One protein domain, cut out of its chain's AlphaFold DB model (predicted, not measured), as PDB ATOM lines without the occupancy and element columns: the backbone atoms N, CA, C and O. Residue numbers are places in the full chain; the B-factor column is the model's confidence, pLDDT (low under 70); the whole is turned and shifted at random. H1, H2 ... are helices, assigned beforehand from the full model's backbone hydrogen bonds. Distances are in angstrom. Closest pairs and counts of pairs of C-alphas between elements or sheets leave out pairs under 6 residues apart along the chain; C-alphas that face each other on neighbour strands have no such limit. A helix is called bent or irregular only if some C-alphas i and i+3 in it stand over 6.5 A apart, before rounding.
ATOM      1  N   MET A   2      -3.182  -5.355  32.193       55.00
ATOM      2  CA  MET A   2      -4.660  -5.312  32.131       55.00
ATOM      3  C   MET A   2      -5.250  -5.592  30.737       55.00
ATOM      4  O   MET A   2      -6.179  -6.382  30.628       55.00
ATOM      5  N   LEU A   3      -4.675  -5.020  29.668       57.28
ATOM      6  CA  LEU A   3      -5.155  -5.225  28.290       57.28
ATOM      7  C   LEU A   3      -5.036  -6.692  27.836       57.28
ATOM      8  O   LEU A   3      -5.954  -7.233  27.233       57.28
ATOM      9  N   TYR A   4      -3.924  -7.349  28.180       61.47
ATOM     10  CA  TYR A   4      -3.690  -8.762  27.873       61.47
ATOM     11  C   TYR A   4      -4.682  -9.668  28.610       61.47
ATOM     12  O   TYR A   4      -5.251 -10.565  28.000       61.47
ATOM     13  N   ASN A   5      -4.953  -9.392  29.890       66.69
ATOM     14  CA  ASN A   5      -5.933 -10.156  30.666       66.69
ATOM     15  C   ASN A   5      -7.352 -10.002  30.104       66.69
ATOM     16  O   ASN A   5      -8.101 -10.973  30.062       66.69
ATOM     17  N   LEU A   6      -7.697  -8.807  29.622       61.62
ATOM     18  CA  LEU A   6      -8.998  -8.517  29.024       61.62
ATOM     19  C   LEU A   6      -9.174  -9.232  27.673       61.62
ATOM     20  O   LEU A   6     -10.202  -9.858  27.435       61.62
ATOM     21  N   VAL A   7      -8.137  -9.226  26.827       67.06
ATOM     22  CA  VAL A   7      -8.105  -9.978  25.558       67.06
ATOM     23  C   VAL A   7      -8.153 -11.490  25.800       67.06
ATOM     24  O   VAL A   7      -8.883 -12.201  25.114       67.06
ATOM     25  N   ASN A   8      -7.421 -11.989  26.796       65.62
ATOM     26  CA  ASN A   8      -7.388 -13.412  27.123       65.62
ATOM     27  C   ASN A   8      -8.734 -13.904  27.697       65.62
ATOM     28  O   ASN A   8      -9.184 -14.996  27.359       65.62
ATOM     29  N   ALA A   9      -9.412 -13.083  28.510       63.34
ATOM     30  CA  ALA A   9     -10.758 -13.367  29.013       63.34
ATOM     31  C   ALA A   9     -11.806 -13.391  27.884       63.34
ATOM     32  O   ALA A   9     -12.605 -14.324  27.803       63.34
ATOM     33  N   LEU A  10     -11.746 -12.425  26.958       61.47
ATOM     34  CA  LEU A  10     -12.598 -12.383  25.760       61.47
ATOM     35  C   LEU A  10     -12.386 -13.598  24.846       61.47
ATOM     36  O   LEU A  10     -13.353 -14.164  24.339       61.47
ATOM     37  N   SER A  11     -11.135 -14.036  24.678       65.12
ATOM     38  CA  SER A  11     -10.790 -15.186  23.836       65.12
ATOM     39  C   SER A  11     -11.250 -16.528  24.413       65.12
ATOM     40  O   SER A  11     -11.446 -17.466  23.643       65.12
ATOM     41  N   LYS A  12     -11.412 -16.642  25.740       62.44
ATOM     42  CA  LYS A  12     -11.835 -17.885  26.411       62.44
ATOM     43  C   LYS A  12     -13.356 -18.066  26.495       62.44
ATOM     44  O   LYS A  12     -13.803 -19.206  26.517       62.44
ATOM     45  N   HIS A  13     -14.132 -16.977  26.534       57.81
ATOM     46  CA  HIS A  13     -15.581 -17.017  26.811       57.81
ATOM     47  C   HIS A  13     -16.474 -16.272  25.791       57.81
ATOM     48  O   HIS A  13     -17.697 -16.261  25.934       57.81
ATOM     49  N   GLY A  14     -15.910 -15.642  24.755       53.59
ATOM     50  CA  GLY A  14     -16.645 -14.705  23.900       53.59
ATOM     51  C   GLY A  14     -17.609 -15.337  22.891       53.59
ATOM     52  O   GLY A  14     -17.200 -15.792  21.826       53.59
ATOM     53  N   SER A  15     -18.913 -15.226  23.157       59.69
ATOM     54  CA  SER A  15     -19.915 -15.084  22.089       59.69
ATOM     55  C   SER A  15     -19.625 -13.803  21.284       59.69
ATOM     56  O   SER A  15     -19.034 -12.862  21.814       59.69
ATOM     57  N   GLY A  16     -20.028 -13.723  20.007       58.44
ATOM     58  CA  GLY A  16     -19.672 -12.602  19.112       58.44
ATOM     59  C   GLY A  16     -19.983 -11.193  19.653       58.44
ATOM     60  O   GLY A  16     -19.314 -10.230  19.285       58.44
ATOM     61  N   CYS A  17     -20.930 -11.073  20.590       59.97
ATOM     62  CA  CYS A  17     -21.284  -9.824  21.269       59.97
ATOM     63  C   CYS A  17     -20.153  -9.269  22.163       59.97
ATOM     64  O   CYS A  17     -19.999  -8.056  22.293       59.97
ATOM     65  N   ALA A  18     -19.305 -10.139  22.723       67.25
ATOM     66  CA  ALA A  18     -18.235  -9.751  23.641       67.25
ATOM     67  C   ALA A  18     -17.127  -8.916  22.960       67.25
ATOM     68  O   ALA A  18     -16.462  -8.118  23.615       67.25
ATOM     69  N   TYR A  19     -16.966  -9.037  21.637       71.94
ATOM     70  CA  TYR A  19     -15.967  -8.289  20.864       71.94
ATOM     71  C   TYR A  19     -16.434  -6.895  20.424       71.94
ATOM     72  O   TYR A  19     -15.602  -6.049  20.092       71.94
ATOM     73  N   ILE A  20     -17.743  -6.622  20.456       78.50
ATOM     74  CA  ILE A  20     -18.318  -5.367  19.948       78.50
ATOM     75  C   ILE A  20     -17.891  -4.176  20.814       78.50
ATOM     76  O   ILE A  20     -17.432  -3.162  20.288       78.50
ATOM     77  N   ALA A  21     -17.998  -4.295  22.140       79.50
ATOM     78  CA  ALA A  21     -17.672  -3.203  23.060       79.50
ATOM     79  C   ALA A  21     -16.167  -2.828  23.079       79.50
ATOM     80  O   ALA A  21     -15.867  -1.634  22.995       79.50
ATOM     81  N   PRO A  22     -15.209  -3.780  23.090       79.81
ATOM     82  CA  PRO A  22     -13.782  -3.479  22.949       79.81
ATOM     83  C   PRO A  22     -13.424  -2.806  21.618       79.81
ATOM     84  O   PRO A  22     -12.683  -1.824  21.611       79.81
ATOM     85  N   LEU A  23     -13.960  -3.308  20.497       84.88
ATOM     86  CA  LEU A  23     -13.721  -2.727  19.172       84.88
ATOM     87  C   LEU A  23     -14.306  -1.314  19.070       84.88
ATOM     88  O   LEU A  23     -13.643  -0.405  18.574       84.88
ATOM     89  N   GLY A  24     -15.515  -1.111  19.601       86.94
ATOM     90  CA  GLY A  24     -16.139   0.205  19.696       86.94
ATOM     91  C   GLY A  24     -15.317   1.176  20.544       86.94
ATOM     92  O   GLY A  24     -15.089   2.308  20.127       86.94
ATOM     93  N   CYS A  25     -14.799   0.728  21.690       88.25
ATOM     94  CA  CYS A  25     -13.911   1.530  22.533       88.25
ATOM     95  C   CYS A  25     -12.637   1.947  21.782       88.25
ATOM     96  O   CYS A  25     -12.301   3.132  21.757       88.25
ATOM     97  N   ALA A  26     -11.969   1.009  21.101       88.00
ATOM     98  CA  ALA A  26     -10.783   1.308  20.300       88.00
ATOM     99  C   ALA A  26     -11.077   2.349  19.205       88.00
ATOM    100  O   ALA A  26     -10.325   3.312  19.051       88.00
ATOM    101  N   LEU A  27     -12.199   2.208  18.491       92.38
ATOM    102  CA  LEU A  27     -12.626   3.167  17.471       92.38
ATOM    103  C   LEU A  27     -12.892   4.561  18.062       92.38
ATOM    104  O   LEU A  27     -12.427   5.562  17.519       92.38
ATOM    105  N   LEU A  28     -13.609   4.639  19.186       91.50
ATOM    106  CA  LEU A  28     -13.913   5.904  19.861       91.50
ATOM    107  C   LEU A  28     -12.644   6.611  20.359       91.50
ATOM    108  O   LEU A  28     -12.548   7.838  20.277       91.50
ATOM    109  N   LEU A  29     -11.642   5.857  20.818       91.81
ATOM    110  CA  LEU A  29     -10.337   6.410  21.187       91.81
ATOM    111  C   LEU A  29      -9.593   6.971  19.969       91.81
ATOM    112  O   LEU A  29      -9.073   8.085  20.042       91.81
ATOM    113  N   LEU A  30      -9.595   6.267  18.833       93.50
ATOM    114  CA  LEU A  30      -9.000   6.779  17.592       93.50
ATOM    115  C   LEU A  30      -9.691   8.067  17.119       93.50
ATOM    116  O   LEU A  30      -9.016   9.037  16.770       93.50
ATOM    117  N   LEU A  31     -11.024   8.118  17.176       92.81
ATOM    118  CA  LEU A  31     -11.787   9.328  16.858       92.81
ATOM    119  C   LEU A  31     -11.480  10.476  17.826       92.81
ATOM    120  O   LEU A  31     -11.376  11.626  17.403       92.81
ATOM    121  N   THR A  32     -11.289  10.178  19.112       93.00
ATOM    122  CA  THR A  32     -10.873  11.172  20.110       93.00
ATOM    123  C   THR A  32      -9.531  11.790  19.723       93.00
ATOM    124  O   THR A  32      -9.417  13.013  19.665       93.00
ATOM    125  N   VAL A  33      -8.534  10.960  19.392       92.12
ATOM    126  CA  VAL A  33      -7.216  11.430  18.936       92.12
ATOM    127  C   VAL A  33      -7.349  12.278  17.672       92.12
ATOM    128  O   VAL A  33      -6.755  13.352  17.603       92.12
ATOM    129  N   PHE A  34      -8.171  11.855  16.711       93.00
ATOM    130  CA  PHE A  34      -8.424  12.606  15.482       93.00
ATOM    131  C   PHE A  34      -9.008  14.003  15.747       93.00
ATOM    132  O   PHE A  34      -8.519  14.996  15.202       93.00
ATOM    133  N   PHE A  35     -10.024  14.116  16.608       91.75
ATOM    134  CA  PHE A  35     -10.617  15.412  16.948       91.75
ATOM    135  C   PHE A  35      -9.674  16.289  17.781       91.75
ATOM    136  O   PHE A  35      -9.627  17.499  17.563       91.75
ATOM    137  N   CYS A  36      -8.877  15.701  18.676       90.06
ATOM    138  CA  CYS A  36      -7.826  16.421  19.396       90.06
ATOM    139  C   CYS A  36      -6.753  16.964  18.443       90.06
ATOM    140  O   CYS A  36      -6.394  18.136  18.530       90.06
ATOM    141  N   ALA A  37      -6.281  16.146  17.497       89.00
ATOM    142  CA  ALA A  37      -5.333  16.573  16.472       89.00
ATOM    143  C   ALA A  37      -5.926  17.685  15.594       89.00
ATOM    144  O   ALA A  37      -5.259  18.678  15.319       89.00
ATOM    145  N   SER A  38      -7.206  17.571  15.233       86.00
ATOM    146  CA  SER A  38      -7.921  18.609  14.479       86.00
ATOM    147  C   SER A  38      -8.021  19.930  15.253       86.00
ATOM    148  O   SER A  38      -7.858  20.991  14.661       86.00
ATOM    149  N   ALA A  39      -8.226  19.891  16.574       86.62
ATOM    150  CA  ALA A  39      -8.237  21.087  17.425       86.62
ATOM    151  C   ALA A  39      -6.839  21.724  17.594       86.62
ATOM    152  O   ALA A  39      -6.719  22.939  17.791       86.62
ATOM    153  N   LEU A  40      -5.785  20.904  17.516       82.25
ATOM    154  CA  LEU A  40      -4.381  21.324  17.584       82.25
ATOM    155  C   LEU A  40      -3.844  21.851  16.252       82.25
ATOM    156  O   LEU A  40      -2.847  22.574  16.262       82.25
ATOM    157  N   ASN A  41      -4.477  21.500  15.129       77.94
ATOM    158  CA  ASN A  41      -3.969  21.830  13.805       77.94
ATOM    159  C   ASN A  41      -3.783  23.360  13.679       77.94
ATOM    160  O   ASN A  41      -4.707  24.120  14.013       77.94
ATOM    161  N   PRO A  42      -2.592  23.846  13.272       64.50
ATOM    162  CA  PRO A  42      -2.373  25.267  13.035       64.50
ATOM    163  C   PRO A  42      -3.333  25.782  11.958       64.50
ATOM    164  O   PRO A  42      -3.828  25.014  11.135       64.50
ATOM    165  N   ARG A  43      -3.619  27.092  11.993       63.53
ATOM    166  CA  ARG A  43      -4.538  27.756  11.055       63.53
ATOM    167  C   ARG A  43      -4.168  27.369   9.625       63.53
ATOM    168  O   ARG A  43      -3.045  27.614   9.196       63.53
ATOM    169  N   ILE A  44      -5.097  26.726   8.925       55.53
ATOM    170  CA  ILE A  44      -4.835  26.137   7.605       55.53
ATOM    171  C   ILE A  44      -5.086  27.146   6.482       55.53
ATOM    172  O   ILE A  44      -4.665  26.910   5.355       55.53
ATOM    173  N   ASN A  45      -5.754  28.267   6.776       61.62
ATOM    174  CA  ASN A  45      -6.145  29.241   5.771       61.62
ATOM    175  C   ASN A  45      -5.165  30.422   5.748       61.62
ATOM    176  O   ASN A  45      -5.137  31.221   6.685       61.62
ATOM    177  N   PRO A  46      -4.400  30.599   4.654       62.62
ATOM    178  CA  PRO A  46      -3.577  31.790   4.446       62.62
ATOM    179  C   PRO A  46      -4.408  33.080   4.465       62.62
ATOM    180  O   PRO A  46      -3.896  34.131   4.839       62.62
ATOM    181  N   ALA A  47      -5.699  32.981   4.115       63.81
ATOM    182  CA  ALA A  47      -6.671  34.071   4.160       63.81
ATOM    183  C   ALA A  47      -6.808  34.696   5.559       63.81
ATOM    184  O   ALA A  47      -6.981  35.904   5.669       63.81
ATOM    185  N   ASP A  48      -6.625  33.905   6.622       66.00
ATOM    186  CA  ASP A  48      -6.709  34.362   8.016       66.00
ATOM    187  C   ASP A  48      -5.590  35.349   8.383       66.00
ATOM    188  O   ASP A  48      -5.631  35.990   9.433       66.00
ATOM    189  N   SER A  49      -4.552  35.422   7.544       66.81
ATOM    190  CA  SER A  49      -3.399  36.296   7.740       66.81
ATOM    191  C   SER A  49      -3.547  37.627   7.017       66.81
ATOM    192  O   SER A  49      -2.651  38.446   7.157       66.81
ATOM    193  N   VAL A  50      -4.602  37.849   6.227       67.31
ATOM    194  CA  VAL A  50      -4.719  38.999   5.319       67.31
ATOM    195  C   VAL A  50      -5.536  40.121   5.967       67.31
ATOM    196  O   VAL A  50      -6.628  39.888   6.478       67.31
ATOM    197  N   ALA A  51      -5.006  41.347   5.942       62.94
ATOM    198  CA  ALA A  51      -5.666  42.528   6.514       62.94
ATOM    199  C   ALA A  51      -6.919  42.946   5.729       62.94
ATOM    200  O   ALA A  51      -7.890  43.434   6.305       62.94
ATOM    201  N   ASP A  52      -6.888  42.747   4.411       65.44
ATOM    202  CA  ASP A  52      -7.932  43.176   3.493       65.44
ATOM    203  C   ASP A  52      -8.262  42.079   2.458       65.44
ATOM    204  O   ASP A  52      -7.410  41.718   1.635       65.44
ATOM    205  N   PRO A  53      -9.493  41.533   2.485       59.84
ATOM    206  CA  PRO A  53      -9.908  40.477   1.570       59.84
ATOM    207  C   PRO A  53      -9.974  40.933   0.106       59.84
ATOM    208  O   PRO A  53      -9.903  40.079  -0.775       59.84
ATOM    209  N   GLU A  54     -10.067  42.237  -0.178       63.28
ATOM    210  CA  GLU A  54     -10.091  42.737  -1.560       63.28
ATOM    211  C   GLU A  54      -8.692  42.866  -2.173       63.28
ATOM    212  O   GLU A  54      -8.506  42.596  -3.360       63.28
ATOM    213  N   THR A  55      -7.683  43.232  -1.379       60.19
ATOM    214  CA  THR A  55      -6.311  43.413  -1.883       60.19
ATOM    215  C   THR A  55      -5.445  42.157  -1.788       60.19
ATOM    216  O   THR A  55      -4.379  42.130  -2.405       60.19
ATOM    217  N   LEU A  56      -5.889  41.112  -1.075       60.12
ATOM    218  CA  LEU A  56      -5.320  39.750  -0.969       60.12
ATOM    219  C   LEU A  56      -3.808  39.632  -0.652       60.12
ATOM    220  O   LEU A  56      -3.281  38.521  -0.606       60.12
ATOM    221  N   LYS A  57      -3.082  40.744  -0.467       61.22
ATOM    222  CA  LYS A  57      -1.608  40.780  -0.509       61.22
ATOM    223  C   LYS A  57      -0.925  41.277   0.755       61.22
ATOM    224  O   LYS A  57       0.269  41.022   0.889       61.22
ATOM    225  N   VAL A  58      -1.620  41.965   1.657       67.69
ATOM    226  CA  VAL A  58      -0.978  42.541   2.848       67.69
ATOM    227  C   VAL A  58      -1.306  41.690   4.073       67.69
ATOM    228  O   VAL A  58      -2.491  41.534   4.397       67.69
ATOM    229  N   PRO A  59      -0.294  41.120   4.752       75.88
ATOM    230  CA  PRO A  59      -0.530  40.426   5.999       75.88
ATOM    231  C   PRO A  59      -1.016  41.409   7.066       75.88
ATOM    232  O   PRO A  59      -0.563  42.545   7.129       75.88
ATOM    233  N   SER A  60      -1.928  40.973   7.922       81.56
ATOM    234  CA  SER A  60      -2.441  41.782   9.016       81.56
ATOM    235  C   SER A  60      -1.352  42.043  10.060       81.56
ATOM    236  O   SER A  60      -0.781  41.113  10.634       81.56
ATOM    237  N   HIS A  61      -1.116  43.321  10.345       86.44
ATOM    238  CA  HIS A  61      -0.305  43.856  11.433       86.44
ATOM    239  C   HIS A  61      -0.752  43.363  12.809       86.44
ATOM    240  O   HIS A  61       0.028  43.382  13.753       86.44
ATOM    241  N   LEU A  62      -1.994  42.923  12.970       87.12
ATOM    242  CA  LEU A  62      -2.478  42.401  14.246       87.12
ATOM    243  C   LEU A  62      -2.244  40.880  14.388       87.12
ATOM    244  O   LEU A  62      -2.475  40.305  15.451       87.12
ATOM    245  N   TYR A  63      -1.785  40.186  13.330       84.69
ATOM    246  CA  TYR A  63      -1.743  38.720  13.313       84.69
ATOM    247  C   TYR A  63      -0.431  38.171  13.877       84.69
ATOM    248  O   TYR A  63       0.584  38.077  13.184       84.69
ATOM    249  N   PHE A  64      -0.472  37.701  15.125       81.06
ATOM    250  CA  PHE A  64       0.695  37.174  15.845       81.06
ATOM    251  C   PHE A  64       1.496  36.100  15.106       81.06
ATOM    252  O   PHE A  64       2.716  36.066  15.244       81.06
ATOM    253  N   GLY A  65       0.845  35.248  14.305       76.12
ATOM    254  CA  GLY A  65       1.535  34.192  13.556       76.12
ATOM    255  C   GLY A  65       2.465  34.714  12.455       76.12
ATOM    256  O   GLY A  65       3.395  34.012  12.061       76.12
ATOM    257  N   VAL A  66       2.234  35.940  11.972       79.12
ATOM    258  CA  VAL A  66       3.004  36.547  10.876       79.12
ATOM    259  C   VAL A  66       3.827  37.746  11.344       79.12
ATOM    260  O   VAL A  66       4.867  38.016  10.751       79.12
ATOM    261  N   ILE A  67       3.464  38.394  12.462       84.56
ATOM    262  CA  ILE A  67       4.238  39.514  13.031       84.56
ATOM    263  C   ILE A  67       5.728  39.159  13.165       84.56
ATOM    264  O   ILE A  67       6.585  39.896  12.682       84.56
ATOM    265  N   SER A  68       6.045  38.012  13.774       79.75
ATOM    266  CA  SER A  68       7.434  37.615  14.038       79.75
ATOM    267  C   SER A  68       8.185  37.077  12.820       79.75
ATOM    268  O   SER A  68       9.408  36.974  12.867       79.75
ATOM    269  N   THR A  69       7.477  36.668  11.766       81.44
ATOM    270  CA  THR A  69       8.077  36.048  10.573       81.44
ATOM    271  C   THR A  69       8.194  37.019   9.402       81.44
ATOM    272  O   THR A  69       9.083  36.849   8.572       81.44
ATOM    273  N   HIS A  70       7.340  38.042   9.344       83.69
ATOM    274  CA  HIS A  70       7.282  38.997   8.239       83.69
ATOM    275  C   HIS A  70       7.970  40.329   8.549       83.69
ATOM    276  O   HIS A  70       8.624  40.884   7.670       83.69
ATOM    277  N   TRP A  71       7.899  40.824   9.791       87.06
ATOM    278  CA  TRP A  71       8.465  42.127  10.145       87.06
ATOM    279  C   TRP A  71       9.629  42.034  11.130       87.06
ATOM    280  O   TRP A  71       9.622  41.274  12.099       87.06
ATOM    281  N   LYS A  72      10.617  42.917  10.946       91.81
ATOM    282  CA  LYS A  72      11.540  43.291  12.028       91.81
ATOM    283  C   LYS A  72      10.827  44.241  12.989       91.81
ATOM    284  O   LYS A  72      10.037  45.067  12.546       91.81
ATOM    285  N   ARG A  73      11.167  44.200  14.283       89.88
ATOM    286  CA  ARG A  73      10.536  45.027  15.336       89.88
ATOM    287  C   ARG A  73      10.362  46.501  14.938       89.88
ATOM    288  O   ARG A  73       9.254  47.013  15.002       89.88
ATOM    289  N   GLU A  74      11.427  47.162  14.491       93.19
ATOM    290  CA  GLU A  74      11.376  48.591  14.129       93.19
ATOM    291  C   GLU A  74      10.523  48.872  12.889       93.19
ATOM    292  O   GLU A  74       9.913  49.929  12.769       93.19
ATOM    293  N   GLN A  75      10.484  47.927  11.948       89.75
ATOM    294  CA  GLN A  75       9.640  48.035  10.765       89.75
ATOM    295  C   GLN A  75       8.168  47.890  11.150       89.75
ATOM    296  O   GLN A  75       7.356  48.722  10.762       89.75
ATOM    297  N   TYR A  76       7.858  46.899  11.987       91.50
ATOM    298  CA  TYR A  76       6.519  46.693  12.522       91.50
ATOM    299  C   TYR A  76       5.998  47.933  13.254       91.50
ATOM    300  O   TYR A  76       4.884  48.367  13.004       91.50
ATOM    301  N   VAL A  77       6.818  48.551  14.113       92.88
ATOM    302  CA  VAL A  77       6.428  49.769  14.842       92.88
ATOM    303  C   VAL A  77       6.102  50.921  13.890       92.88
ATOM    304  O   VAL A  77       5.155  51.662  14.149       92.88
ATOM    305  N   ARG A  78       6.851  51.096  12.794       92.81
ATOM    306  CA  ARG A  78       6.550  52.145  11.807       92.81
ATOM    307  C   ARG A  78       5.236  51.880  11.080       92.81
ATOM    308  O   ARG A  78       4.369  52.743  11.103       92.81
ATOM    309  N   GLU A  79       5.070  50.689  10.516       90.44
ATOM    310  CA  GLU A  79       3.864  50.329   9.754       90.44
ATOM    311  C   GLU A  79       2.612  50.314  10.648       90.44
ATOM    312  O   GLU A  79       1.551  50.799  10.262       90.44
ATOM    313  N   PHE A  80       2.745  49.873  11.901       90.88
ATOM    314  CA  PHE A  80       1.661  49.936  12.879       90.88
ATOM    315  C   PHE A  80       1.285  51.380  13.253       90.88
ATOM    316  O   PHE A  80       0.106  51.690  13.416       90.88
ATOM    317  N   ASN A  81       2.262  52.288  13.362       92.62
ATOM    318  CA  ASN A  81       1.976  53.710  13.567       92.62
ATOM    319  C   ASN A  81       1.283  54.330  12.348       92.62
ATOM    320  O   ASN A  81       0.361  55.119  12.522       92.62
ATOM    321  N   GLU A  82       1.678  53.965  11.129       89.62
ATOM    322  CA  GLU A  82       0.999  54.414   9.907       89.62
ATOM    323  C   GLU A  82      -0.459  53.934   9.868       89.62
ATOM    324  O   GLU A  82      -1.358  54.720   9.566       89.62
ATOM    325  N   LEU A  83      -0.716  52.685  10.274       88.38
ATOM    326  CA  LEU A  83      -2.070  52.147  10.412       88.38
ATOM    327  C   LEU A  83      -2.904  52.933  11.437       88.38
ATOM    328  O   LEU A  83      -4.073  53.213  11.193       88.38
ATOM    329  N   MET A  84      -2.307  53.339  12.563       90.12
ATOM    330  CA  MET A  84      -2.989  54.125  13.603       90.12
ATOM    331  C   MET A  84      -3.448  55.509  13.126       90.12
ATOM    332  O   MET A  84      -4.407  56.054  13.670       90.12
ATOM    333  N   VAL A  85      -2.791  56.081  12.114       93.62
ATOM    334  CA  VAL A  85      -3.181  57.374  11.524       93.62
ATOM    335  C   VAL A  85      -4.406  57.228  10.605       93.62
ATOM    336  O   VAL A  85      -5.071  58.220  10.311       93.62
ATOM    337  N   ASN A  86      -4.762  56.001  10.202       88.88
ATOM    338  CA  ASN A  86      -5.956  55.695   9.418       88.88
ATOM    339  C   ASN A  86      -6.972  54.870  10.245       88.88
ATOM    340  O   ASN A  86      -6.956  53.635  10.200       88.88
ATOM    341  N   PRO A  87      -7.880  55.524  10.998       89.31
ATOM    342  CA  PRO A  87      -8.773  54.841  11.934       89.31
ATOM    343  C   PRO A  87      -9.731  53.847  11.261       89.31
ATOM    344  O   PRO A  87     -10.015  52.802  11.842       89.31
ATOM    345  N   ASP A  88     -10.186  54.114  10.034       89.19
ATOM    346  CA  ASP A  88     -11.075  53.198   9.305       89.19
ATOM    347  C   ASP A  88     -10.357  51.897   8.924       89.19
ATOM    348  O   ASP A  88     -10.922  50.804   9.047       89.19
ATOM    349  N   ALA A  89      -9.092  51.998   8.501       85.44
ATOM    350  CA  ALA A  89      -8.258  50.837   8.206       85.44
ATOM    351  C   ALA A  89      -7.969  50.022   9.475       85.44
ATOM    352  O   ALA A  89      -8.109  48.799   9.465       85.44
ATOM    353  N   LEU A  90      -7.655  50.694  10.588       89.50
ATOM    354  CA  LEU A  90      -7.426  50.039  11.876       89.50
ATOM    355  C   LEU A  90      -8.673  49.289  12.371       89.50
ATOM    356  O   LEU A  90      -8.579  48.127  12.763       89.50
ATOM    357  N   VAL A  91      -9.850  49.923  12.332       91.19
ATOM    358  CA  VAL A  91     -11.114  49.288  12.744       91.19
ATOM    359  C   VAL A  91     -11.423  48.073  11.875       91.19
ATOM    360  O   VAL A  91     -11.804  47.029  12.405       91.19
ATOM    361  N   ARG A  92     -11.225  48.177  10.555       86.56
ATOM    362  CA  ARG A  92     -11.412  47.053   9.629       86.56
ATOM    363  C   ARG A  92     -10.500  45.882   9.982       86.56
ATOM    364  O   ARG A  92     -10.965  44.745  10.043       86.56
ATOM    365  N   GLU A  93      -9.228  46.160  10.246       87.50
ATOM    366  CA  GLU A  93      -8.249  45.130  10.564       87.50
ATOM    367  C   GLU A  93      -8.568  44.439  11.902       87.50
ATOM    368  O   GLU A  93      -8.575  43.209  11.976       87.50
ATOM    369  N   ILE A  94      -8.951  45.208  12.930       89.56
ATOM    370  CA  ILE A  94      -9.427  44.673  14.216       89.56
ATOM    371  C   ILE A  94     -10.672  43.804  14.016       89.56
ATOM    372  O   ILE A  94     -10.728  42.685  14.527       89.56
ATOM    373  N   ALA A  95     -11.674  44.290  13.282       89.00
ATOM    374  CA  ALA A  95     -12.918  43.559  13.062       89.00
ATOM    375  C   ALA A  95     -12.674  42.234  12.322       89.00
ATOM    376  O   ALA A  95     -13.196  41.197  12.739       89.00
ATOM    377  N   SER A  96     -11.833  42.256  11.284       84.69
ATOM    378  CA  SER A  96     -11.410  41.062  10.543       84.69
ATOM    379  C   SER A  96     -10.744  40.042  11.473       84.69
ATOM    380  O   SER A  96     -11.171  38.890  11.563       84.69
ATOM    381  N   GLN A  97      -9.769  40.486  12.268       86.56
ATOM    382  CA  GLN A  97      -9.066  39.643  13.234       86.56
ATOM    383  C   GLN A  97      -9.978  39.035  14.290       86.56
ATOM    384  O   GLN A  97      -9.862  37.851  14.603       86.56
ATOM    385  N   VAL A  98     -10.870  39.841  14.867       89.25
ATOM    386  CA  VAL A  98     -11.827  39.382  15.876       89.25
ATOM    387  C   VAL A  98     -12.748  38.326  15.274       89.25
ATOM    388  O   VAL A  98     -12.946  37.281  15.894       89.25
ATOM    389  N   HIS A  99     -13.254  38.551  14.059       88.00
ATOM    390  CA  HIS A  99     -14.109  37.595  13.362       88.00
ATOM    391  C   HIS A  99     -13.388  36.268  13.091       88.00
ATOM    392  O   HIS A  99     -13.878  35.208  13.486       88.00
ATOM    393  N   VAL A 100     -12.185  36.321  12.514       84.25
ATOM    394  CA  VAL A 100     -11.354  35.139  12.235       84.25
ATOM    395  C   VAL A 100     -11.007  34.391  13.527       84.25
ATOM    396  O   VAL A 100     -11.156  33.170  13.610       84.25
ATOM    397  N   ASN A 101     -10.597  35.104  14.579       85.75
ATOM    398  CA  ASN A 101     -10.290  34.498  15.875       85.75
ATOM    399  C   ASN A 101     -11.522  33.824  16.497       85.75
ATOM    400  O   ASN A 101     -11.394  32.737  17.062       85.75
ATOM    401  N   ALA A 102     -12.703  34.434  16.375       89.56
ATOM    402  CA  ALA A 102     -13.955  33.869  16.864       89.56
ATOM    403  C   ALA A 102     -14.362  32.606  16.089       89.56
ATOM    404  O   ALA A 102     -14.771  31.618  16.705       89.56
ATOM    405  N   GLN A 103     -14.205  32.604  14.763       87.38
ATOM    406  CA  GLN A 103     -14.470  31.433  13.928       87.38
ATOM    407  C   GLN A 103     -13.557  30.265  14.317       87.38
ATOM    408  O   GLN A 103     -14.036  29.180  14.640       87.38
ATOM    409  N   ILE A 104     -12.249  30.509  14.408       84.50
ATOM    410  CA  ILE A 104     -11.270  29.480  14.780       84.50
ATOM    411  C   ILE A 104     -11.526  28.953  16.193       84.50
ATOM    412  O   ILE A 104     -11.442  27.748  16.429       84.50
ATOM    413  N   ALA A 105     -11.825  29.837  17.149       88.88
ATOM    414  CA  ALA A 105     -12.173  29.422  18.502       88.88
ATOM    415  C   ALA A 105     -13.413  28.518  18.496       88.88
ATOM    416  O   ALA A 105     -13.405  27.475  19.149       88.88
ATOM    417  N   SER A 106     -14.434  28.871  17.713       90.19
ATOM    418  CA  SER A 106     -15.660  28.082  17.569       90.19
ATOM    419  C   SER A 106     -15.385  26.701  16.969       90.19
ATOM    420  O   SER A 106     -15.845  25.696  17.514       90.19
ATOM    421  N   ASP A 107     -14.574  26.622  15.914       88.69
ATOM    422  CA  ASP A 107     -14.220  25.361  15.257       88.69
ATOM    423  C   ASP A 107     -13.398  24.448  16.175       88.69
ATOM    424  O   ASP A 107     -13.684  23.252  16.307       88.69
ATOM    425  N   LYS A 108     -12.418  25.016  16.892       89.44
ATOM    426  CA  LYS A 108     -11.632  24.282  17.894       89.44
ATOM    427  C   LYS A 108     -12.511  23.784  19.032       89.44
ATOM    428  O   LYS A 108     -12.423  22.613  19.391       89.44
ATOM    429  N   MET A 109     -13.402  24.625  19.556       91.81
ATOM    430  CA  MET A 109     -14.360  24.225  20.590       91.81
ATOM    431  C   MET A 109     -15.288  23.110  20.103       91.81
ATOM    432  O   MET A 109     -15.550  22.169  20.852       91.81
ATOM    433  N   ALA A 110     -15.755  23.162  18.854       92.44
ATOM    434  CA  ALA A 110     -16.580  22.110  18.272       92.44
ATOM    435  C   ALA A 110     -15.815  20.780  18.162       92.44
ATOM    436  O   ALA A 110     -16.349  19.735  18.546       92.44
ATOM    437  N   ALA A 111     -14.561  20.810  17.700       91.12
ATOM    438  CA  ALA A 111     -13.696  19.632  17.649       91.12
ATOM    439  C   ALA A 111     -13.427  19.066  19.055       91.12
ATOM    440  O   ALA A 111     -13.646  17.878  19.291       91.12
ATOM    441  N   THR A 112     -13.059  19.911  20.021       93.00
ATOM    442  CA  THR A 112     -12.836  19.507  21.418       93.00
ATOM    443  C   THR A 112     -14.098  18.920  22.049       93.00
ATOM    444  O   THR A 112     -14.031  17.876  22.695       93.00
ATOM    445  N   LYS A 113     -15.272  19.522  21.820       94.19
ATOM    446  CA  LYS A 113     -16.552  18.992  22.310       94.19
ATOM    447  C   LYS A 113     -16.812  17.586  21.769       94.19
ATOM    448  O   LYS A 113     -17.211  16.710  22.533       94.19
ATOM    449  N   ARG A 114     -16.568  17.351  20.475       93.75
ATOM    450  CA  ARG A 114     -16.688  16.013  19.870       93.75
ATOM    451  C   ARG A 114     -15.693  15.033  20.492       93.75
ATOM    452  O   ARG A 114     -16.104  13.939  20.857       93.75
ATOM    453  N   ALA A 115     -14.435  15.434  20.691       93.38
ATOM    454  CA  ALA A 115     -13.426  14.601  21.347       93.38
ATOM    455  C   ALA A 115     -13.858  14.163  22.758       93.38
ATOM    456  O   ALA A 115     -13.774  12.984  23.087       93.38
ATOM    457  N   ILE A 116     -14.389  15.087  23.567       94.75
ATOM    458  CA  ILE A 116     -14.868  14.791  24.927       94.75
ATOM    459  C   ILE A 116     -16.022  13.782  24.902       94.75
ATOM    460  O   ILE A 116     -16.024  12.834  25.691       94.75
ATOM    461  N   TRP A 117     -16.985  13.943  23.990       96.06
ATOM    462  CA  TRP A 117     -18.085  12.985  23.844       96.06
ATOM    463  C   TRP A 117     -17.596  11.589  23.447       96.06
ATOM    464  O   TRP A 117     -18.056  10.598  24.021       96.06
ATOM    465  N   MET A 118     -16.647  11.500  22.511       92.56
ATOM    466  CA  MET A 118     -16.060  10.222  22.092       92.56
ATOM    467  C   MET A 118     -15.293   9.555  23.237       92.56
ATOM    468  O   MET A 118     -15.500   8.371  23.496       92.56
ATOM    469  N   LEU A 119     -14.487  10.317  23.980       93.69
ATOM    470  CA  LEU A 119     -13.742   9.812  25.131       93.69
ATOM    471  C   LEU A 119     -14.673   9.311  26.239       93.69
ATOM    472  O   LEU A 119     -14.487   8.211  26.754       93.69
ATOM    473  N   THR A 120     -15.704  10.089  26.573       93.94
ATOM    474  CA  THR A 120     -16.697   9.710  27.591       93.94
ATOM    475  C   THR A 120     -17.409   8.415  27.194       93.94
ATOM    476  O   THR A 120     -17.578   7.513  28.014       93.94
ATOM    477  N   SER A 121     -17.754   8.282  25.910       91.88
ATOM    478  CA  SER A 121     -18.380   7.072  25.366       91.88
ATOM    479  C   SER A 121     -17.430   5.868  25.393       91.88
ATOM    480  O   SER A 121     -17.855   4.764  25.724       91.88
ATOM    481  N   ALA A 122     -16.139   6.072  25.107       91.19
ATOM    482  CA  ALA A 122     -15.119   5.024  25.173       91.19
ATOM    483  C   ALA A 122     -14.950   4.491  26.604       91.19
ATOM    484  O   ALA A 122     -14.923   3.278  26.817       91.19
ATOM    485  N   VAL A 123     -14.905   5.390  27.594       90.88
ATOM    486  CA  VAL A 123     -14.854   5.020  29.017       90.88
ATOM    487  C   VAL A 123     -16.100   4.225  29.415       90.88
ATOM    488  O   VAL A 123     -15.975   3.191  30.072       90.88
ATOM    489  N   GLY A 124     -17.289   4.640  28.965       89.94
ATOM    490  CA  GLY A 124     -18.529   3.890  29.180       89.94
ATOM    491  C   GLY A 124     -18.487   2.477  28.582       89.94
ATOM    492  O   GLY A 124     -18.795   1.504  29.269       89.94
ATOM    493  N   ALA A 125     -18.038   2.335  27.331       86.00
ATOM    494  CA  ALA A 125     -17.896   1.036  26.665       86.00
ATOM    495  C   ALA A 125     -16.884   0.117  27.372       86.00
ATOM    496  O   ALA A 125     -17.107  -1.092  27.500       86.00
ATOM    497  N   LEU A 126     -15.788   0.686  27.878       85.44
ATOM    498  CA  LEU A 126     -14.806  -0.053  28.665       85.44
ATOM    499  C   LEU A 126     -15.405  -0.552  29.989       85.44
ATOM    500  O   LEU A 126     -15.202  -1.713  30.343       85.44
ATOM    501  N   ALA A 127     -16.181   0.283  30.686       87.00
ATOM    502  CA  ALA A 127     -16.860  -0.100  31.924       87.00
ATOM    503  C   ALA A 127     -17.863  -1.246  31.706       87.00
ATOM    504  O   ALA A 127     -17.876  -2.206  32.475       87.00
ATOM    505  N   VAL A 128     -18.645  -1.200  30.619       83.81
ATOM    506  CA  VAL A 128     -19.556  -2.294  30.236       83.81
ATOM    507  C   VAL A 128     -18.777  -3.577  29.951       83.81
ATOM    508  O   VAL A 128     -19.153  -4.641  30.432       83.81
ATOM    509  N   THR A 129     -17.666  -3.484  29.217       81.00
ATOM    510  CA  THR A 129     -16.817  -4.650  28.920       81.00
ATOM    511  C   THR A 129     -16.290  -5.293  30.204       81.00
ATOM    512  O   THR A 129     -16.348  -6.511  30.354       81.00
ATOM    513  N   ALA A 130     -15.820  -4.483  31.157       81.81
ATOM    514  CA  ALA A 130     -15.359  -4.969  32.453       81.81
ATOM    515  C   ALA A 130     -16.486  -5.654  33.246       81.81
ATOM    516  O   ALA A 130     -16.263  -6.720  33.814       81.81
ATOM    517  N   LEU A 131     -17.697  -5.088  33.240       82.06
ATOM    518  CA  LEU A 131     -18.858  -5.682  33.904       82.06
ATOM    519  C   LEU A 131     -19.245  -7.035  33.290       82.06
ATOM    520  O   LEU A 131     -19.497  -7.986  34.022       82.06
ATOM    521  N   VAL A 132     -19.256  -7.145  31.957       78.12
ATOM    522  CA  VAL A 132     -19.555  -8.407  31.262       78.12
ATOM    523  C   VAL A 132     -18.537  -9.482  31.630       78.12
ATOM    524  O   VAL A 132     -18.931 -10.595  31.963       78.12
ATOM    525  N   VAL A 133     -17.245  -9.143  31.632       75.12
ATOM    526  CA  VAL A 133     -16.182 -10.074  32.042       75.12
ATOM    527  C   VAL A 133     -16.349 -10.506  33.501       75.12
ATOM    528  O   VAL A 133     -16.165 -11.679  33.785       75.12
ATOM    529  N   LEU A 134     -16.730  -9.603  34.410       77.25
ATOM    530  CA  LEU A 134     -16.986  -9.944  35.818       77.25
ATOM    531  C   LEU A 134     -18.211 -10.846  36.022       77.25
ATOM    532  O   LEU A 134     -18.247 -11.595  36.988       77.25
ATOM    533  N   ILE A 135     -19.232 -10.733  35.170       76.12
ATOM    534  CA  ILE A 135     -20.448 -11.558  35.261       76.12
ATOM    535  C   ILE A 135     -20.236 -12.934  34.609       76.12
ATOM    536  O   ILE A 135     -20.860 -13.909  35.021       76.12
ATOM    537  N   GLN A 136     -19.412 -13.009  33.558       68.69
ATOM    538  CA  GLN A 136     -19.188 -14.227  32.771       68.69
ATOM    539  C   GLN A 136     -17.955 -15.040  33.190       68.69
ATOM    540  O   GLN A 136     -17.872 -16.212  32.820       68.69
ATOM    541  N   GLY A 137     -16.988 -14.415  33.864       57.16
ATOM    542  CA  GLY A 137     -15.782 -15.051  34.401       57.16
ATOM    543  C   GLY A 137     -15.957 -15.493  35.842       57.16
ATOM    544  O   GLY A 137     -15.330 -16.515  36.193       57.16
TER     545      GLY A 137
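AT A GLANCE: This is residues 2 to 137 of the 137 residues of an uncharacterized protein of Rhodococcus sp. Leaf247 (UniProt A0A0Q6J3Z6). One very long helix, H6, makes the length of a rod; H2 lies side by side with its later part, H1 packs on its residues 133 to 136, H5 makes a corner at its other end, and small H3 is near both H6 and small H4. The printed part has 136 residues, 111 of them in six named helices, with no named strand; the class is all helix, and the whole is extended, with a radius of gyration of the C-alphas of 25.2 A and spans of 77 by 24 by 20 A.

HOW THE PARTS SIT: H1, residues 2 to 13, touches H6, residues 87 to 136, with 133 to 136 alone; closest C-alphas Ala 9 and Val 133, 7.0 A. H2, residues 16 to 40, touches H6 at a shallow tilt of 19 degrees, opposite ways; closest C-alphas Thr 32 and Ala 115, 4.5 A. H3, residues 46 to 49, and H4, residues 64 to 70, are close but not clearly touching; closest C-alphas Ser 49 and Val 66, 7.1 A. H5, residues 73 to 85, and H6 only just touch, with 3 pairs of C-alphas within 8 A, only at the corner; closest C-alphas Leu 83 and Leu 90, 5.9 A. Every O i to N i+4 pair is within hydrogen-bond range in H1, H5 and H6, 18 of 21 in H2, 1 of 3 in H4 with 1 of 4 O i to N i+3; H3 is too short.

IN THESE COORDINATES: H2 spans 37.2 A and H6 72.9 A, from C-alpha 87 at (-8.773, 54.841, 11.934) to C-alpha 136 at (-19.188, -14.227, 32.771). H2 and H4 are only just irregular: C-alphas 18 and 21 are 6.6 A apart, C-alphas 65 and 68 6.8 A.

THE WHOLE: The printed part has no cut; the link H3 to H4, 14 residues, is long. pLDDT is under 70 at residues 2 to 18, 42 to 58 and 136 to 137.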